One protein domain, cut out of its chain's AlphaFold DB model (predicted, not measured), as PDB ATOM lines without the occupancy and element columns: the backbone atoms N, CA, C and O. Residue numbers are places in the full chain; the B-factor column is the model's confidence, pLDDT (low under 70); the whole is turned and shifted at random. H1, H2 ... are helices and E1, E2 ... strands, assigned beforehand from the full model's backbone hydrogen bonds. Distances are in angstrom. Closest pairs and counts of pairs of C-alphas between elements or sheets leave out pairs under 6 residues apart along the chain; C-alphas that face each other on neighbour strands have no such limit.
ATOM      1  N   PRO A  17     260.693 304.801 291.976       95.50
ATOM      2  CA  PRO A  17     260.928 303.651 292.853       95.50
ATOM      3  C   PRO A  17     260.926 302.288 292.145       95.50
ATOM      4  O   PRO A  17     261.588 301.363 292.614       95.50
ATOM      5  N   ASP A  18     260.203 302.142 291.033       94.06
ATOM      6  CA  ASP A  18     260.191 300.898 290.257       94.06
ATOM      7  C   ASP A  18     261.525 300.684 289.538       94.06
ATOM      8  O   ASP A  18     262.033 299.564 289.503       94.06
ATOM      9  N   ILE A  19     262.131 301.773 289.054       93.81
ATOM     10  CA  ILE A  19     263.454 301.767 288.421       93.81
ATOM     11  C   ILE A  19     264.538 301.456 289.456       93.81
ATOM     12  O   ILE A  19     265.377 300.594 289.210       93.81
ATOM     13  N   VAL A  20     264.486 302.082 290.640       94.44
ATOM     14  CA  VAL A  20     265.428 301.794 291.741       94.44
ATOM     15  C   VAL A  20     265.345 300.327 292.149       94.44
ATOM     16  O   VAL A  20     266.365 299.652 292.262       94.44
ATOM     17  N   ARG A  21     264.128 299.798 292.348       92.62
ATOM     18  CA  ARG A  21     263.933 298.395 292.735       92.62
ATOM     19  C   ARG A  21     264.556 297.447 291.717       92.62
ATOM     20  O   ARG A  21     265.139 296.440 292.111       92.62
ATOM     21  N   GLU A  22     264.415 297.756 290.434       89.38
ATOM     22  CA  GLU A  22     264.961 296.921 289.375       89.38
ATOM     23  C   GLU A  22     266.483 297.038 289.255       89.38
ATOM     24  O   GLU A  22     267.141 296.005 289.166       89.38
ATOM     25  N   ALA A  23     267.047 298.246 289.358       89.44
ATOM     26  CA  ALA A  23     268.493 298.469 289.425       89.44
ATOM     27  C   ALA A  23     269.135 297.632 290.547       89.44
ATOM     28  O   ALA A  23     269.969 296.764 290.294       89.44
ATOM     29  N   ARG A  24     268.603 297.745 291.773       88.81
ATOM     30  CA  ARG A  24     269.065 296.970 292.940       88.81
ATOM     31  C   ARG A  24     268.832 295.468 292.826       88.81
ATOM     32  O   ARG A  24     269.494 294.683 293.505       88.81
ATOM     33  N   ARG A  25     267.853 295.032 292.030       85.81
ATOM     34  CA  ARG A  25     267.662 293.605 291.745       85.81
ATOM     35  C   ARG A  25     268.794 293.087 290.862       85.81
ATOM     36  O   ARG A  25     269.221 291.963 291.088       85.81
ATOM     37  N   ILE A  26     269.244 293.881 289.887       79.81
ATOM     38  CA  ILE A  26     270.315 293.522 288.949       79.81
ATOM     39  C   ILE A  26     271.664 293.429 289.666       79.81
ATOM     40  O   ILE A  26     272.325 292.411 289.512       79.81
ATOM     41  N   GLU A  27     272.016 294.395 290.520       77.69
ATOM     42  CA  GLU A  27     273.264 294.366 291.318       77.69
ATOM     43  C   GLU A  27     273.440 293.054 292.101       77.69
ATOM     44  O   GLU A  27     274.526 292.491 292.193       77.69
ATOM     45  N   LYS A  28     272.344 292.512 292.647       66.62
ATOM     46  CA  LYS A  28     272.354 291.260 293.424       66.62
ATOM     47  C   LYS A  28     272.596 290.006 292.585       66.62
ATOM     48  O   LYS A  28     272.797 288.936 293.155       66.62
ATOM     49  N   LEU A  29     272.500 290.113 291.264       66.31
ATOM     50  CA  LEU A  29     272.735 289.015 290.329       66.31
ATOM     51  C   LEU A  29     274.186 288.987 289.843       66.31
ATOM     52  O   LEU A  29     274.539 288.074 289.097       66.31
ATOM     53  N   ILE A  36     270.137 292.491 281.115       64.75
ATOM     54  CA  ILE A  36     269.285 293.516 280.509       64.75
ATOM     55  C   ILE A  36     267.860 293.356 281.063       64.75
ATOM     56  O   ILE A  36     267.205 292.334 280.840       64.75
ATOM     57  N   SER A  37     267.358 294.348 281.807       66.94
ATOM     58  CA  SER A  37     266.010 294.267 282.380       66.94
ATOM     59  C   SER A  37     264.908 294.705 281.417       66.94
ATOM     60  O   SER A  37     264.658 295.894 281.205       66.94
ATOM     61  N   ASN A  38     264.128 293.730 280.956       74.12
ATOM     62  CA  ASN A  38     262.892 293.970 280.205       74.12
ATOM     63  C   ASN A  38     261.747 294.545 281.062       74.12
ATOM     64  O   ASN A  38     260.688 294.831 280.520       74.12
ATOM     65  N   LYS A  39     261.909 294.684 282.389       83.38
ATOM     66  CA  LYS A  39     260.858 295.248 283.260       83.38
ATOM     67  C   LYS A  39     260.811 296.770 283.225       83.38
ATOM     68  O   LYS A  39     259.774 297.353 283.527       83.38
ATOM     69  N   VAL A  40     261.945 297.394 282.915       88.56
ATOM     70  CA  VAL A  40     262.075 298.851 282.816       88.56
ATOM     71  C   VAL A  40     262.299 299.294 281.377       88.56
ATOM     72  O   VAL A  40     261.767 300.324 280.975       88.56
ATOM     73  N   LEU A  41     263.022 298.508 280.573       90.56
ATOM     74  CA  LEU A  41     263.239 298.828 279.166       90.56
ATOM     75  C   LEU A  41     261.948 298.786 278.356       90.56
ATOM     76  O   LEU A  41     261.102 297.916 278.530       90.56
ATOM     77  N   PHE A  42     261.836 299.736 277.436       90.69
ATOM     78  CA  PHE A  42     260.708 299.964 276.538       90.69
ATOM     79  C   PHE A  42     259.390 300.309 277.244       90.69
ATOM     80  O   PHE A  42     258.339 300.379 276.606       90.69
ATOM     81  N   HIS A  43     259.446 300.608 278.543       91.25
ATOM     82  CA  HIS A  43     258.317 301.109 279.309       91.25
ATOM     83  C   HIS A  43     258.366 302.635 279.440       91.25
ATOM     84  O   HIS A  43     259.430 303.258 279.496       91.25
ATOM     85  N   ARG A  44     257.177 303.244 279.499       92.19
ATOM     86  CA  ARG A  44     257.030 304.661 279.846       92.19
ATOM     87  C   ARG A  44     257.358 304.855 281.319       92.19
ATOM     88  O   ARG A  44     256.929 304.057 282.145       92.19
ATOM     89  N   ALA A  45     258.052 305.935 281.642       92.25
ATOM     90  CA  ALA A  45     258.377 306.345 282.994       92.25
ATOM     91  C   ALA A  45     258.028 307.819 283.200       92.25
ATOM     92  O   ALA A  45     258.258 308.651 282.319       92.25
ATOM     93  N   ARG A  46     257.502 308.140 284.383       93.25
ATOM     94  CA  ARG A  46     257.269 309.513 284.832       93.25
ATOM     95  C   ARG A  46     258.303 309.873 285.892       93.25
ATOM     96  O   ARG A  46     258.278 309.335 286.999       93.25
ATOM     97  N   LEU A  47     259.220 310.775 285.553       94.69
ATOM     98  CA  LEU A  47     260.409 311.076 286.358       94.69
ATOM     99  C   LEU A  47     260.528 312.570 286.623       94.69
ATOM    100  O   LEU A  47     260.233 313.373 285.751       94.69
ATOM    101  N   ASN A  48     260.984 312.949 287.818       95.25
ATOM    102  CA  ASN A  48     261.324 314.336 288.137       95.25
ATOM    103  C   ASN A  48     262.844 314.514 288.067       95.25
ATOM    104  O   ASN A  48     263.549 314.274 289.047       95.25
ATOM    105  N   LEU A  49     263.328 314.877 286.884       94.69
ATOM    106  CA  LEU A  49     264.745 314.935 286.551       94.69
ATOM    107  C   LEU A  49     265.394 316.232 287.043       94.69
ATOM    108  O   LEU A  49     264.852 317.324 286.885       94.69
ATOM    109  N   ARG A  50     266.601 316.119 287.590       94.62
ATOM    110  CA  ARG A  50     267.457 317.226 288.029       94.62
ATOM    111  C   ARG A  50     268.783 317.145 287.290       94.62
ATOM    112  O   ARG A  50     269.361 316.067 287.191       94.62
ATOM    113  N   ALA A  51     269.266 318.265 286.768       92.12
ATOM    114  CA  ALA A  51     270.556 318.310 286.086       92.12
ATOM    115  C   ALA A  51     271.719 318.179 287.085       92.12
ATOM    116  O   ALA A  51     271.669 318.746 288.180       92.12
ATOM    117  N   PHE A  52     272.799 317.494 286.694       88.62
ATOM    118  CA  PHE A  52     274.028 317.435 287.500       88.62
ATOM    119  C   PHE A  52     274.772 318.781 287.580       88.62
ATOM    120  O   PHE A  52     275.484 319.014 288.556       88.62
ATOM    121  N   GLY A  53     274.573 319.677 286.606       81.88
ATOM    122  CA  GLY A  53     275.216 320.993 286.534       81.88
ATOM    123  C   GLY A  53     276.022 321.185 285.247       81.88
ATOM    124  O   GLY A  53     275.853 320.444 284.281       81.88
ATOM    125  N   LYS A  54     276.882 322.214 285.209       76.25
ATOM    126  CA  LYS A  54     277.664 322.560 284.008       76.25
ATOM    127  C   LYS A  54     278.606 321.409 283.623       76.25
ATOM    128  O   LYS A  54     279.466 321.045 284.415       76.25
ATOM    129  N   GLY A  55     278.455 320.897 282.400       75.69
ATOM    130  CA  GLY A  55     279.356 319.912 281.788       75.69
ATOM    131  C   GLY A  55     278.822 318.479 281.698       75.69
ATOM    132  O   GLY A  55     279.461 317.663 281.048       75.69
ATOM    133  N   SER A  56     277.665 318.174 282.297       85.81
ATOM    134  CA  SER A  56     277.018 316.864 282.163       85.81
ATOM    135  C   SER A  56     275.667 316.993 281.470       85.81
ATOM    136  O   SER A  56     274.846 317.833 281.840       85.81
ATOM    137  N   ASP A  57     275.439 316.136 280.478       87.56
ATOM    138  CA  ASP A  57     274.146 315.987 279.807       87.56
ATOM    139  C   ASP A  57     273.201 315.016 280.529       87.56
ATOM    140  O   ASP A  57     272.063 314.833 280.084       87.56
ATOM    141  N   ALA A  58     273.663 314.422 281.634       92.06
ATOM    142  CA  ALA A  58     272.897 313.501 282.448       92.06
ATOM    143  C   ALA A  58     272.030 314.226 283.488       92.06
ATOM    144  O   ALA A  58     272.280 315.360 283.921       92.06
ATOM    145  N   PHE A  59     271.018 313.503 283.940       95.19
ATOM    146  CA  PHE A  59     270.059 313.897 284.951       95.19
ATOM    147  C   PHE A  59     269.966 312.824 286.033       95.19
ATOM    148  O   PHE A  59     270.335 311.675 285.822       95.19
ATOM    149  N   TYR A  60     269.428 313.188 287.188       95.94
ATOM    150  CA  TYR A  60     269.138 312.263 288.280       95.94
ATOM    151  C   TYR A  60     267.780 312.593 288.902       95.94
ATOM    152  O   TYR A  60     267.278 313.707 288.751       95.94
ATOM    153  N   VAL A  61     267.193 311.648 289.635       96.50
ATOM    154  CA  VAL A  61     266.042 311.934 290.512       96.50
ATOM    155  C   VAL A  61     266.524 312.085 291.957       96.50
ATOM    156  O   VAL A  61     266.258 313.110 292.590       96.50
ATOM    157  N   ASP A  62     267.323 311.130 292.440       96.50
ATOM    158  CA  ASP A  62     268.028 311.192 293.724       96.50
ATOM    159  C   ASP A  62     269.481 310.718 293.542       96.50
ATOM    160  O   ASP A  62     269.725 309.622 293.046       96.50
ATOM    161  N   LYS A  63     270.459 311.557 293.917       92.44
ATOM    162  CA  LYS A  63     271.886 311.264 293.686       92.44
ATOM    163  C   LYS A  63     272.364 310.041 294.465       92.44
ATOM    164  O   LYS A  63     273.274 309.369 294.002       92.44
ATOM    165  N   LYS A  64     271.769 309.768 295.631       94.12
ATOM    166  CA  LYS A  64     272.196 308.667 296.511       94.12
ATOM    167  C   LYS A  64     271.936 307.286 295.908       94.12
ATOM    168  O   LYS A  64     272.463 306.300 296.404       94.12
ATOM    169  N   ASP A  65     271.070 307.219 294.899       93.88
ATOM    170  CA  ASP A  65     270.712 305.958 294.270       93.88
ATOM    171  C   ASP A  65     271.676 305.593 293.131       93.88
ATOM    172  O   ASP A  65     271.552 304.504 292.582       93.88
ATOM    173  N   GLU A  66     272.630 306.467 292.783       93.75
ATOM    174  CA  GLU A  66     273.646 306.215 291.743       93.75
ATOM    175  C   GLU A  66     273.039 305.834 290.383       93.75
ATOM    176  O   GLU A  66     273.625 305.117 289.576       93.75
ATOM    177  N   ILE A  67     271.835 306.352 290.127       94.75
ATOM    178  CA  ILE A  67     271.118 306.198 288.868       94.75
ATOM    179  C   ILE A  67     271.191 307.513 288.099       94.75
ATOM    180  O   ILE A  67     270.729 308.558 288.576       94.75
ATOM    181  N   SER A  68     271.725 307.443 286.886       95.19
ATOM    182  CA  SER A  68     271.767 308.557 285.953       95.19
ATOM    183  C   SER A  68     270.818 308.323 284.773       95.19
ATOM    184  O   SER A  68     270.517 307.194 284.380       95.19
ATOM    185  N   PHE A  69     270.300 309.417 284.223       95.31
ATOM    186  CA  PHE A  69     269.400 309.422 283.081       95.31
ATOM    187  C   PHE A  69     269.948 310.339 282.000       95.31
ATOM    188  O   PHE A  69     270.178 311.519 282.251       95.31
ATOM    189  N   THR A  70     270.074 309.842 280.776       94.38
ATOM    190  CA  THR A  70     270.428 310.662 279.613       94.38
ATOM    191  C   THR A  70     269.270 310.684 278.633       94.38
ATOM    192  O   THR A  70     268.661 309.658 278.352       94.38
ATOM    193  N   CYS A  71     268.951 311.851 278.086       92.19
ATOM    194  CA  CYS A  71     267.909 311.975 277.075       92.19
ATOM    195  C   CYS A  71     268.511 311.816 275.676       92.19
ATOM    196  O   CYS A  71     269.286 312.671 275.254       92.19
ATOM    197  N   ALA A  72     268.126 310.766 274.942       91.56
ATOM    198  CA  ALA A  72     268.562 310.530 273.561       91.56
ATOM    199  C   ALA A  72     268.190 311.701 272.639       91.56
ATOM    200  O   ALA A  72     268.948 312.087 271.753       91.56
ATOM    201  N   LYS A  73     267.011 312.282 272.878       85.69
ATOM    202  CA  LYS A  73     266.535 313.516 272.260       85.69
ATOM    203  C   LYS A  73     265.960 314.406 273.355       85.69
ATOM    204  O   LYS A  73     265.110 313.962 274.129       85.69
ATOM    205  N   LYS A  74     266.426 315.653 273.420       80.25
ATOM    206  CA  LYS A  74     265.929 316.677 274.348       80.25
ATOM    207  C   LYS A  74     265.673 317.986 273.613       80.25
ATOM    208  O   LYS A  74     266.391 318.323 272.671       80.25
ATOM    209  N   SER A  75     264.660 318.720 274.054       77.75
ATOM    210  CA  SER A  75     264.372 320.070 273.566       77.75
ATOM    211  C   SER A  75     265.543 321.016 273.856       77.75
ATOM    212  O   SER A  75     266.239 320.868 274.865       77.75
ATOM    213  N   ALA A  76     265.744 322.027 273.007       80.06
ATOM    214  CA  ALA A  76     266.712 323.085 273.288       80.06
ATOM    215  C   ALA A  76     266.381 323.766 274.629       80.06
ATOM    216  O   ALA A  76     265.229 324.106 274.891       80.06
ATOM    217  N   GLY A  77     267.387 323.937 275.491       78.81
ATOM    218  CA  GLY A  77     267.203 324.528 276.822       78.81
ATOM    219  C   GLY A  77     266.566 323.603 277.865       78.81
ATOM    220  O   GLY A  77     266.196 324.077 278.936       78.81
ATOM    221  N   PHE A  78     266.440 322.298 277.599       84.31
ATOM    222  CA  PHE A  78     265.961 321.340 278.596       84.31
ATOM    223  C   PHE A  78     266.937 321.223 279.780       84.31
ATOM    224  O   PHE A  78     268.086 320.809 279.615       84.31
ATOM    225  N   THR A  79     266.465 321.566 280.981       87.50
ATOM    226  CA  THR A  79     267.250 321.583 282.232       87.50
ATOM    227  C   THR A  79     266.729 320.608 283.294       87.50
ATOM    228  O   THR A  79     267.212 320.609 284.427       87.50
ATOM    229  N   GLY A  80     265.781 319.742 282.927       89.00
ATOM    230  CA  GLY A  80     265.102 318.817 283.834       89.00
ATOM    231  C   GLY A  80     263.657 319.231 284.120       89.00
ATOM    232  O   GLY A  80     263.048 320.002 283.377       89.00
ATOM    233  N   GLY A  81     263.103 318.695 285.203       91.81
ATOM    234  CA  GLY A  81     261.700 318.800 285.585       91.81
ATOM    235  C   GLY A  81     260.973 317.461 285.492       91.81
ATOM    236  O   GLY A  81     261.576 316.411 285.263       91.81
ATOM    237  N   VAL A  82     259.655 317.499 285.684       92.44
ATOM    238  CA  VAL A  82     258.815 316.313 285.496       92.44
ATOM    239  C   VAL A  82     258.744 316.005 284.006       92.44
ATOM    240  O   VAL A  82     258.368 316.871 283.222       92.44
ATOM    241  N   VAL A  83     259.087 314.783 283.623       90.94
ATOM    242  CA  VAL A  83     259.008 314.282 282.251       90.94
ATOM    243  C   VAL A  83     258.225 312.984 282.212       90.94
ATOM    244  O   VAL A  83     258.223 312.215 283.177       90.94
ATOM    245  N   GLU A  84     257.609 312.729 281.069       90.75
ATOM    246  CA  GLU A  84     257.180 311.395 280.673       90.75
ATOM    247  C   GLU A  84     258.049 310.968 279.496       90.75
ATOM    248  O   GLU A  84     258.111 311.671 278.491       90.75
ATOM    249  N   ALA A  85     258.763 309.858 279.645       91.56
ATOM    250  CA  ALA A  85     259.732 309.386 278.663       91.56
ATOM    251  C   ALA A  85     259.704 307.859 278.567       91.56
ATOM    252  O   ALA A  85     259.196 307.186 279.463       91.56
ATOM    253  N   VAL A  86     260.249 307.297 277.491       92.88
ATOM    254  CA  VAL A  86     260.416 305.842 277.352       92.88
ATOM    255  C   VAL A  86     261.852 305.482 277.691       92.88
ATOM    256  O   VAL A  86     262.774 306.082 277.147       92.88
ATOM    257  N   ILE A  87     262.063 304.499 278.561       93.56
ATOM    258  CA  ILE A  87     263.411 303.984 278.821       93.56
ATOM    259  C   ILE A  87     263.806 303.100 277.635       93.56
ATOM    260  O   ILE A  87     263.133 302.115 277.357       93.56
ATOM    261  N   VAL A  88     264.873 303.437 276.917       92.81
ATOM    262  CA  VAL A  88     265.278 302.734 275.682       92.81
ATOM    263  C   VAL A  88     266.610 302.005 275.800       92.81
ATOM    264  O   VAL A  88     266.917 301.152 274.971       92.81
ATOM    265  N   LYS A  89     267.399 302.324 276.826       91.88
ATOM    266  CA  LYS A  89     268.683 301.678 277.100       91.88
ATOM    267  C   LYS A  89     268.949 301.666 278.598       91.88
ATOM    268  O   LYS A  89     268.542 302.593 279.299       91.88
ATOM    269  N   HIS A  90     269.650 300.640 279.054       91.12
ATOM    270  CA  HIS A  90     270.206 300.532 280.394       91.12
ATOM    271  C   HIS A  90     271.627 299.991 280.258       91.12
ATOM    272  O   HIS A  90     271.839 298.986 279.581       91.12
ATOM    273  N   GLU A  91     272.577 300.683 280.872       87.12
ATOM    274  CA  GLU A  91     273.969 300.277 280.998       87.12
ATOM    275  C   GLU A  91     274.321 300.223 282.493       87.12
ATOM    276  O   GLU A  91     274.100 301.205 283.205       87.12
ATOM    277  N   PRO A  92     274.806 299.087 283.020       82.50
ATOM    278  CA  PRO A  92     275.487 299.083 284.307       82.50
ATOM    279  C   PRO A  92     276.779 299.903 284.191       82.50
ATOM    280  O   PRO A  92     277.555 299.734 283.245       82.50
ATOM    281  N   GLY A  93     276.978 300.811 285.137       74.31
ATOM    282  CA  GLY A  93     278.173 301.628 285.273       74.31
ATOM    283  C   GLY A  93     279.176 301.018 286.253       74.31
ATOM    284  O   GLY A  93     279.027 299.892 286.731       74.31
ATOM    285  N   ALA A  94     280.233 301.772 286.557       75.69
ATOM    286  CA  ALA A  94     281.210 301.367 287.564       75.69
ATOM    287  C   ALA A  94     280.590 301.384 288.972       75.69
ATOM    288  O   ALA A  94     279.695 302.183 289.248       75.69
ATOM    289  N   GLU A  95     281.092 300.522 289.860       77.56
ATOM    290  CA  GLU A  95     280.758 300.523 291.298       77.56
ATOM    291  C   GLU A  95     279.260 300.340 291.623       77.56
ATOM    292  O   GLU A  95     278.813 300.726 292.695       77.56
ATOM    293  N   GLY A  96     278.482 299.712 290.733       76.88
ATOM    294  CA  GLY A  96     277.042 299.497 290.942       76.88
ATOM    295  C   GLY A  96     276.166 300.684 290.529       76.88
ATOM    296  O   GLY A  96     274.967 300.691 290.793       76.88
ATOM    297  N   SER A  97     276.733 301.682 289.847       88.00
ATOM    298  CA  SER A  97     275.938 302.740 289.219       88.00
ATOM    299  C   SER A  97     275.125 302.216 288.028       88.00
ATOM    300  O   SER A  97     275.447 301.193 287.420       88.00
ATOM    301  N   HIS A  98     274.040 302.910 287.682       91.38
ATOM    302  CA  HIS A  98     273.173 302.537 286.563       91.38
ATOM    303  C   HIS A  98     272.858 303.739 285.676       91.38
ATOM    304  O   HIS A  98     272.289 304.731 286.133       91.38
ATOM    305  N   ASP A  99     273.116 303.597 284.382       92.56
ATOM    306  CA  ASP A  99     272.860 304.626 283.385       92.56
ATOM    307  C   ASP A  99     271.682 304.222 282.493       92.56
ATOM    308  O   ASP A  99     271.717 303.219 281.777       92.56
ATOM    309  N   TYR A 100     270.608 305.010 282.520       93.69
ATOM    310  CA  TYR A 100     269.429 304.797 281.683       93.69
ATOM    311  C   TYR A 100     269.345 305.850 280.583       93.69
ATOM    312  O   TYR A 100     269.446 307.051 280.829       93.69
ATOM    313  N   THR A 101     269.083 305.419 279.350       94.75
ATOM    314  CA  THR A 101     268.751 306.343 278.258       94.75
ATOM    315  C   THR A 101     267.243 306.444 278.100       94.75
ATOM    316  O   THR A 101     266.544 305.433 278.013       94.75
ATOM    317  N   LEU A 102     266.753 307.675 278.026       94.69
ATOM    318  CA  LEU A 102     265.358 308.040 277.848       94.69
ATOM    319  C   LEU A 102     265.132 308.576 276.429       94.69
ATOM    320  O   LEU A 102     265.885 309.429 275.958       94.69
ATOM    321  N   ASP A 103     264.076 308.124 275.765       92.31
ATOM    322  CA  ASP A 103     263.570 308.727 274.533       92.31
ATOM    323  C   ASP A 103     262.363 309.627 274.820       92.31
ATOM    324  O   ASP A 103     261.565 309.358 275.724       92.31
ATOM    325  N   ASN A 104     262.231 310.686 274.020       84.31
ATOM    326  CA  ASN A 104     261.190 311.711 274.136       84.31
ATOM    327  C   ASN A 104     261.155 312.410 275.502       84.31
ATOM    328  O   ASN A 104     260.094 312.565 276.098       84.31
ATOM    329  N   CYS A 105     262.309 312.876 275.995       85.38
ATOM    330  CA  CYS A 105     262.346 313.747 277.168       85.38
ATOM    331  C   CYS A 105     261.695 315.100 276.862       85.38
ATOM    332  O   CYS A 105     262.355 316.056 276.445       85.38
ATOM    333  N   THR A 106     260.392 315.179 277.093       77.06
ATOM    334  CA  THR A 106     259.618 316.415 277.050       77.06
ATOM    335  C   THR A 106     259.152 316.753 278.454       77.06
ATOM    336  O   THR A 106     258.656 315.881 279.170       77.06
ATOM    337  N   THR A 107     259.298 318.013 278.857       73.81
ATOM    338  CA  THR A 107     258.739 318.488 280.124       73.81
ATOM    339  C   THR A 107     257.230 318.266 280.102       73.81
ATOM    340  O   THR A 107     256.550 318.750 279.199       73.81
ATOM    341  N   ALA A 108     256.707 317.534 281.084       63.03
ATOM    342  CA  ALA A 108     255.277 317.391 281.275       63.03
ATOM    343  C   ALA A 108     254.718 318.779 281.612       63.03
ATOM    344  O   ALA A 108     254.950 319.310 282.701       63.03
TER     345      ALA A 108
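This is residues 17 to 29 and 36 to 108 of the 110 residues of an uncharacterized protein of Alcaligenaceae bacterium (UniProt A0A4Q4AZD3). A small closed barrel of five strands makes the body, and the one helix, H1, packs on its outside over E5, near where E4 ends and E5 begins. Round the ring run E1, E2, E3, E5, E4 and back to E1, mixed, with E3 and E5 parallel and the other neighbours antiparallel. The printed part has 86 residues, in order H1 E1 E2 E3 E4 E5, of the mixed class, helices and strands. It is compact, with a radius of gyration of the C-alphas of 12.1 A, and only just elongated, spanning 38 by 25 by 18 A.

Find C-alpha 44 at (257.030, 304.661, 279.846); there E1 begins, residues 44 to 51, 20.2 A. E2 is residues 58 to 60, 7.0 A, and E3 residues 67 to 71, 13.5 A. E4 is residues 80 to 92, 22.3 A, and E5 residues 98 to 107, 22.5 A, ending at C-alpha 107 at (258.739, 318.488, 280.124). H1 is residues 17 to 27, 15.5 A, from C-alpha 17 at (260.928, 303.651, 292.853).

E1, E2 and E3 form a meander, each strand the antiparallel neighbour of the one before; look at N 50 and O 60, 2.8 A, and N 59 and O 69, 2.7 A. With E4, the antiparallel neighbour of E1, they make a Greek key; N 47 and O 83 are 3.0 A apart. E4 bends by 107 degrees at residue 83. For parallel E3 and E5 see N 70 and O 100, 2.9 A; for the hairpin E4 and E5, N 99 and O 91, 2.8 A. H1 is on the barrel, outside it, at a height over the sheet of 9.3 A, and runs along the strands, at 19 degrees to E5 on the local plane. Its closest C-alphas to E5 are Ala 23 and His 98, 6.8 A. In H1 every O i to N i+4 pair is within hydrogen-bond range.

The C-alphas farthest apart are those of Leu 29 and Ala 76, 38.6 A. Residues 30 to 35 are not printed, and C-alphas 29 and 36 are 11.3 A apart across the cut. Of the links printed whole, E4 to E5 is tight and the others are short. Confidence is under 70 at residues 28 to 29, 36 to 37 and 108.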